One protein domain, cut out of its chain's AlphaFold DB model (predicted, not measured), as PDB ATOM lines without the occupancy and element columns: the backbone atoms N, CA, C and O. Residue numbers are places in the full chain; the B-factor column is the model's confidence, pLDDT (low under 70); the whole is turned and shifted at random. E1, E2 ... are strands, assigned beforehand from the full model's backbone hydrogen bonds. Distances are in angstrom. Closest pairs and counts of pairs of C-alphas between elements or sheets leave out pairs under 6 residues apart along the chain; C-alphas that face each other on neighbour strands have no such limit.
ATOM      1  N   SER A   2       5.980  26.493 -11.885       87.94
ATOM      2  CA  SER A   2       6.858  27.600 -11.484       87.94
ATOM      3  C   SER A   2       7.799  27.163 -10.366       87.94
ATOM      4  O   SER A   2       7.377  26.476  -9.436       87.94
ATOM      5  N   ILE A   3       9.068  27.552 -10.461       88.62
ATOM      6  CA  ILE A   3      10.112  27.273  -9.472       88.62
ATOM      7  C   ILE A   3      10.671  28.606  -8.983       88.62
ATOM      8  O   ILE A   3      11.058  29.447  -9.789       88.62
ATOM      9  N   THR A   4      10.772  28.775  -7.665       90.44
ATOM     10  CA  THR A   4      11.354  29.970  -7.046       90.44
ATOM     11  C   THR A   4      12.561  29.581  -6.210       90.44
ATOM     12  O   THR A   4      12.496  28.647  -5.412       90.44
ATOM     13  N   PHE A   5      13.661  30.308  -6.365       84.31
ATOM     14  CA  PHE A   5      14.896  30.081  -5.618       84.31
ATOM     15  C   PHE A   5      15.610  31.405  -5.337       84.31
ATOM     16  O   PHE A   5      15.250  32.446  -5.879       84.31
ATOM     17  N   THR A   6      16.626  31.375  -4.482       91.19
ATOM     18  CA  THR A   6      17.460  32.543  -4.177       91.19
ATOM     19  C   THR A   6      18.838  32.335  -4.791       91.19
ATOM     20  O   THR A   6      19.443  31.283  -4.595       91.19
ATOM     21  N   ASN A   7      19.333  33.307  -5.557       84.69
ATOM     22  CA  ASN A   7      20.656  33.214  -6.169       84.69
ATOM     23  C   ASN A   7      21.782  33.487  -5.148       84.69
ATOM     24  O   ASN A   7      21.544  33.875  -4.005       84.69
ATOM     25  N   ASN A   8      23.038  33.353  -5.583       88.75
ATOM     26  CA  ASN A   8      24.216  33.567  -4.728       88.75
ATOM     27  C   ASN A   8      24.370  35.012  -4.211       88.75
ATOM     28  O   ASN A   8      25.208  35.260  -3.349       88.75
ATOM     29  N   LYS A   9      23.594  35.966  -4.739       92.06
ATOM     30  CA  LYS A   9      23.542  37.360  -4.277       92.06
ATOM     31  C   LYS A   9      22.400  37.614  -3.286       92.06
ATOM     32  O   LYS A   9      22.226  38.745  -2.848       92.06
ATOM     33  N   GLY A  10      21.620  36.592  -2.928       91.69
ATOM     34  CA  GLY A  10      20.466  36.736  -2.039       91.69
ATOM     35  C   GLY A  10      19.192  37.225  -2.739       91.69
ATOM     36  O   GLY A  10      18.198  37.499  -2.069       91.69
ATOM     37  N   GLU A  11      19.184  37.325  -4.069       90.88
ATOM     38  CA  GLU A  11      18.029  37.801  -4.832       90.88
ATOM     39  C   GLU A  11      17.089  36.635  -5.144       90.88
ATOM     40  O   GLU A  11      17.526  35.581  -5.618       90.88
ATOM     41  N   LYS A  12      15.784  36.833  -4.930       92.50
ATOM     42  CA  LYS A  12      14.771  35.864  -5.363       92.50
ATOM     43  C   LYS A  12      14.699  35.835  -6.888       92.50
ATOM     44  O   LYS A  12      14.678  36.881  -7.528       92.50
ATOM     45  N   GLN A  13      14.644  34.640  -7.449       88.06
ATOM     46  CA  GLN A  13      14.483  34.357  -8.868       88.06
ATOM     47  C   GLN A  13      13.299  33.411  -9.048       88.06
ATOM     48  O   GLN A  13      13.044  32.565  -8.189       88.06
ATOM     49  N   GLN A  14      12.603  33.555 -10.169       87.62
ATOM     50  CA  GLN A  14      11.492  32.697 -10.563       87.62
ATOM     51  C   GLN A  14      11.740  32.166 -11.977       87.62
ATOM     52  O   GLN A  14      12.247  32.894 -12.831       87.62
ATOM     53  N   LEU A  15      11.401  30.897 -12.185       85.94
ATOM     54  CA  LEU A  15      11.418  30.212 -13.472       85.94
ATOM     55  C   LEU A  15      10.029  29.650 -13.730       85.94
ATOM     56  O   LEU A  15       9.505  28.912 -12.894       85.94
ATOM     57  N   ASP A  16       9.458  29.967 -14.881       89.31
ATOM     58  CA  ASP A  16       8.153  29.471 -15.298       89.31
ATOM     59  C   ASP A  16       8.301  28.579 -16.526       89.31
ATOM     60  O   ASP A  16       8.922  28.957 -17.514       89.31
ATOM     61  N   TYR A  17       7.694  27.399 -16.467       92.00
ATOM     62  CA  TYR A  17       7.752  26.384 -17.510       92.00
ATOM     63  C   TYR A  17       6.351  25.983 -17.956       92.00
ATOM     64  O   TYR A  17       5.455  25.767 -17.123       92.00
ATOM     65  N   THR A  18       6.173  25.820 -19.263       95.94
ATOM     66  CA  THR A  18       4.967  25.229 -19.856       95.94
ATOM     67  C   THR A  18       5.337  24.015 -20.689       95.94
ATOM     68  O   THR A  18       6.437  23.944 -21.230       95.94
ATOM     69  N   TYR A  19       4.427  23.050 -20.765       94.62
ATOM     70  CA  TYR A  19       4.647  21.782 -21.448       94.62
ATOM     71  C   TYR A  19       3.426  21.431 -22.288       94.62
ATOM     72  O   TYR A  19       2.315  21.869 -21.977       94.62
ATOM     73  N   ASP A  20       3.635  20.639 -23.331       94.25
ATOM     74  CA  ASP A  20       2.553  20.021 -24.087       94.25
ATOM     75  C   ASP A  20       2.016  18.756 -23.384       94.25
ATOM     76  O   ASP A  20       2.448  18.382 -22.289       94.25
ATOM     77  N   ALA A  21       1.060  18.077 -24.024       95.00
ATOM     78  CA  ALA A  21       0.474  16.840 -23.505       95.00
ATOM     79  C   ALA A  21       1.459  15.653 -23.473       95.00
ATOM     80  O   ALA A  21       1.244  14.706 -22.716       95.00
ATOM     81  N   ASN A  22       2.532  15.710 -24.263       92.69
ATOM     82  CA  ASN A  22       3.574  14.689 -24.343       92.69
ATOM     83  C   ASN A  22       4.730  14.960 -23.362       92.69
ATOM     84  O   ASN A  22       5.680  14.181 -23.294       92.69
ATOM     85  N   GLY A  23       4.657  16.052 -22.592       92.62
ATOM     86  CA  GLY A  23       5.694  16.472 -21.654       92.62
ATOM     87  C   GLY A  23       6.871  17.208 -22.304       92.62
ATOM     88  O   GLY A  23       7.890  17.412 -21.644       92.62
ATOM     89  N   GLN A  24       6.757  17.620 -23.567       91.88
ATOM     90  CA  GLN A  24       7.750  18.454 -24.241       91.88
ATOM     91  C   GLN A  24       7.643  19.897 -23.745       91.88
ATOM     92  O   GLN A  24       6.546  20.421 -23.556       91.88
ATOM     93  N   LEU A  25       8.784  20.545 -23.502       92.56
ATOM     94  CA  LEU A  25       8.841  21.904 -22.964       92.56
ATOM     95  C   LEU A  25       8.425  22.911 -24.038       92.56
ATOM     96  O   LEU A  25       9.150  23.067 -25.000       92.56
ATOM     97  N   LEU A  26       7.322  23.639 -23.868       95.81
ATOM     98  CA  LEU A  26       6.860  24.641 -24.841       95.81
ATOM     99  C   LEU A  26       7.440  26.034 -24.586       95.81
ATOM    100  O   LEU A  26       7.691  26.790 -25.526       95.81
ATOM    101  N   SER A  27       7.665  26.394 -23.323       93.06
ATOM    102  CA  SER A  27       8.267  27.681 -22.980       93.06
ATOM    103  C   SER A  27       8.988  27.664 -21.645       93.06
ATOM    104  O   SER A  27       8.518  27.036 -20.696       93.06
ATOM    105  N   GLU A  28      10.040  28.467 -21.544       92.38
ATOM    106  CA  GLU A  28      10.705  28.831 -20.292       92.38
ATOM    107  C   GLU A  28      10.690  30.356 -20.154       92.38
ATOM    108  O   GLU A  28      11.077  31.062 -21.078       92.38
ATOM    109  N   THR A  29      10.270  30.882 -19.006       88.75
ATOM    110  CA  THR A  29      10.428  32.302 -18.664       88.75
ATOM    111  C   THR A  29      11.326  32.430 -17.451       88.75
ATOM    112  O   THR A  29      11.099  31.780 -16.433       88.75
ATOM    113  N   ASN A  30      12.340  33.283 -17.552       85.94
ATOM    114  CA  ASN A  30      13.251  33.600 -16.461       85.94
ATOM    115  C   ASN A  30      13.584  35.101 -16.455       85.94
ATOM    116  O   ASN A  30      13.022  35.881 -17.225       85.94
ATOM    117  N   SER A  31      14.508  35.533 -15.592       83.19
ATOM    118  CA  SER A  31      14.908  36.945 -15.499       83.19
ATOM    119  C   SER A  31      15.581  37.501 -16.759       83.19
ATOM    120  O   SER A  31      15.652  38.718 -16.915       83.19
ATOM    121  N   ALA A  32      16.046  36.641 -17.668       81.75
ATOM    122  CA  ALA A  32      16.584  37.032 -18.968       81.75
ATOM    123  C   ALA A  32      15.522  37.054 -20.087       81.75
ATOM    124  O   ALA A  32      15.815  37.518 -21.187       81.75
ATOM    125  N   GLY A  33      14.295  36.600 -19.813       85.00
ATOM    126  CA  GLY A  33      13.152  36.695 -20.717       85.00
ATOM    127  C   GLY A  33      12.500  35.353 -21.046       85.00
ATOM    128  O   GLY A  33      12.703  34.353 -20.357       85.00
ATOM    129  N   LEU A  34      11.676  35.368 -22.095       90.00
ATOM    130  CA  LEU A  34      10.901  34.224 -22.573       90.00
ATOM    131  C   LEU A  34      11.655  33.480 -23.682       90.00
ATOM    132  O   LEU A  34      12.060  34.079 -24.675       90.00
ATOM    133  N   LEU A  35      11.765  32.168 -23.527       91.25
ATOM    134  CA  LEU A  35      12.168  31.211 -24.549       91.25
ATOM    135  C   LEU A  35      10.951  30.392 -24.968       91.25
ATOM    136  O   LEU A  35      10.177  29.953 -24.113       91.25
ATOM    137  N   GLN A  36      10.793  30.159 -26.269       95.94
ATOM    138  CA  GLN A  36       9.724  29.309 -26.799       95.94
ATOM    139  C   GLN A  36      10.308  28.217 -27.680       95.94
ATOM    140  O   GLN A  36      11.169  28.480 -28.515       95.94
ATOM    141  N   TYR A  37       9.812  27.002 -27.516       95.75
ATOM    142  CA  TYR A  37      10.329  25.816 -28.179       95.75
ATOM    143  C   TYR A  37       9.242  25.241 -29.081       95.75
ATOM    144  O   TYR A  37       8.066  25.194 -28.714       95.75
ATOM    145  N   ARG A  38       9.634  24.808 -30.276       96.88
ATOM    146  CA  ARG A  38       8.765  24.124 -31.234       96.88
ATOM    147  C   ARG A  38       9.445  22.851 -31.689       96.88
ATOM    148  O   ARG A  38      10.625  22.881 -32.038       96.88
ATOM    149  N   TYR A  39       8.692  21.764 -31.696       94.31
ATOM    150  CA  TYR A  39       9.177  20.441 -32.056       94.31
ATOM    151  C   TYR A  39       8.571  19.993 -33.382       94.31
ATOM    152  O   TYR A  39       7.470  20.418 -33.737       94.31
ATOM    153  N   ASP A  40       9.302  19.151 -34.104       91.56
ATOM    154  CA  ASP A  40       8.769  18.437 -35.260       91.56
ATOM    155  C   ASP A  40       7.863  17.268 -34.825       91.56
ATOM    156  O   ASP A  40       7.714  16.959 -33.641       91.56
ATOM    157  N   GLU A  41       7.254  16.590 -35.799       90.38
ATOM    158  CA  GLU A  41       6.354  15.452 -35.560       90.38
ATOM    159  C   GLU A  41       7.041  14.253 -34.884       90.38
ATOM    160  O   GLU A  41       6.369  13.415 -34.283       90.38
ATOM    161  N   LEU A  42       8.373  14.167 -34.963       89.56
ATOM    162  CA  LEU A  42       9.178  13.127 -34.320       89.56
ATOM    163  C   LEU A  42       9.623  13.530 -32.906       89.56
ATOM    164  O   LEU A  42      10.252  12.735 -32.206       89.56
ATOM    165  N   GLY A  43       9.288  14.746 -32.472       90.38
ATOM    166  CA  GLY A  43       9.653  15.294 -31.175       90.38
ATOM    167  C   GLY A  43      11.067  15.866 -31.098       90.38
ATOM    168  O   GLY A  43      11.551  16.115 -29.993       90.38
ATOM    169  N   ASN A  44      11.737  16.101 -32.228       89.06
ATOM    170  CA  ASN A  44      13.012  16.819 -32.243       89.06
ATOM    171  C   ASN A  44      12.762  18.324 -32.157       89.06
ATOM    172  O   ASN A  44      11.814  18.841 -32.745       89.06
ATOM    173  N   LEU A  45      13.620  19.052 -31.440       91.56
ATOM    174  CA  LEU A  45      13.512  20.507 -31.332       91.56
ATOM    175  C   LEU A  45      13.785  21.146 -32.696       91.56
ATOM    176  O   LEU A  45      14.931  21.201 -33.108       91.56
ATOM    177  N   GLN A  46      12.770  21.679 -33.363       94.44
ATOM    178  CA  GLN A  46      12.898  22.315 -34.674       94.44
ATOM    179  C   GLN A  46      13.293  23.792 -34.556       94.44
ATOM    180  O   GLN A  46      14.213  24.248 -35.236       94.44
ATOM    181  N   THR A  47      12.645  24.537 -33.658       95.88
ATOM    182  CA  THR A  47      12.852  25.987 -33.508       95.88
ATOM    183  C   THR A  47      12.876  26.389 -32.041       95.88
ATOM    184  O   THR A  47      12.003  26.007 -31.263       95.88
ATOM    185  N   LEU A  48      13.852  27.220 -31.681       94.69
ATOM    186  CA  LEU A  48      13.918  27.953 -30.423       94.69
ATOM    187  C   LEU A  48      13.788  29.451 -30.711       94.69
ATOM    188  O   LEU A  48      14.656  30.038 -31.354       94.69
ATOM    189  N   VAL A  49      12.727  30.075 -30.209       94.25
ATOM    190  CA  VAL A  49      12.550  31.531 -30.238       94.25
ATOM    191  C   VAL A  49      13.219  32.119 -29.001       94.25
ATOM    192  O   VAL A  49      12.896  31.749 -27.870       94.25
ATOM    193  N   LEU A  50      14.175  33.013 -29.231       89.81
ATOM    194  CA  LEU A  50      14.923  33.723 -28.201       89.81
ATOM    195  C   LEU A  50      14.122  34.924 -27.665       89.81
ATOM    196  O   LEU A  50      13.187  35.385 -28.326       89.81
ATOM    197  N   PRO A  51      14.498  35.503 -26.507       88.56
ATOM    198  CA  PRO A  51      13.766  36.639 -25.938       88.56
ATOM    199  C   PRO A  51      13.749  37.867 -26.858       88.56
ATOM    200  O   PRO A  51      12.802  38.651 -26.839       88.56
ATOM    201  N   ASP A  52      14.778  38.007 -27.696       86.19
ATOM    202  CA  ASP A  52      14.917  39.052 -28.713       86.19
ATOM    203  C   ASP A  52      14.177  38.738 -30.028       86.19
ATOM    204  O   ASP A  52      14.390  39.416 -31.032       86.19
ATOM    205  N   GLN A  53      13.305  37.724 -30.022       93.62
ATOM    206  CA  GLN A  53      12.514  37.243 -31.159       93.62
ATOM    207  C   GLN A  53      13.332  36.647 -32.307       93.62
ATOM    208  O   GLN A  53      12.765  36.291 -33.340       93.62
ATOM    209  N   ARG A  54      14.652  36.492 -32.153       90.88
ATOM    210  CA  ARG A  54      15.438  35.728 -33.120       90.88
ATOM    211  C   ARG A  54      15.121  34.246 -32.986       90.88
ATOM    212  O   ARG A  54      14.923  33.730 -31.887       90.88
TER     213      ARG A  54
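This is residues 2 to 54 of the 141 residues of the protein "RHS family protein" of Pseudomonas putida TRO1 (UniProt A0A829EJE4). One twisted sheet of five strands, with both faces bare, snakes from E1 to E5 as a flat, ribbon-like wall. Its strands are staggered, E1 beside the first part of E2 and E5 beside the last part of E4. The printed part has 53 residues with five named strands and no named helix; the sheet's order E1, E2, E3, E4, E5 is also the chain order, antiparallel throughout, and the class is all strand. It is loose, with a radius of gyration of the C-alphas of 13.2 A and spans of 42 by 25 by 13 A.

Find C-alpha 12 at (14.771, 35.864, -5.363); from there E2, residues 12 to 19, the longest strand, runs 23.7 A. E1, residues 2 to 6, begins at C-alpha 2, (6.858, 27.600, -11.484), and covers 13.8 A. E3 is residues 25 to 30, 14.1 A, and E4 is residues 33 to 39, 20.2 A. E5, residues 45 to 49, covers 11.1 A and ends at C-alpha 49, (12.550, 31.531, -30.238).

The five strands form a meander, each the antiparallel neighbour of the one before, and each successive pair is a hairpin. Look first at inner strands E3 and E4, at 170 degrees, where N 35 and O 28 are 2.8 A apart. E2 and E3 stand at 165 degrees, with N 16 and O 29 at 2.9 A. At the edge strands, E1 and E2 stand at 158 degrees, with N 3 and O 15 at 2.8 A, and E4 and E5 at 156 degrees, with N 38 and O 47 at 2.8 A; these N and O pairs are within hydrogen-bond range. E1 and E5 are apart.

The C-alphas of Gly 10 and Glu 41 are the two farthest apart, 42.1 A. The four links are tight, and the printed part has no cut. The mean pLDDT of the printed part is 90.9, and no printed residue is under 70.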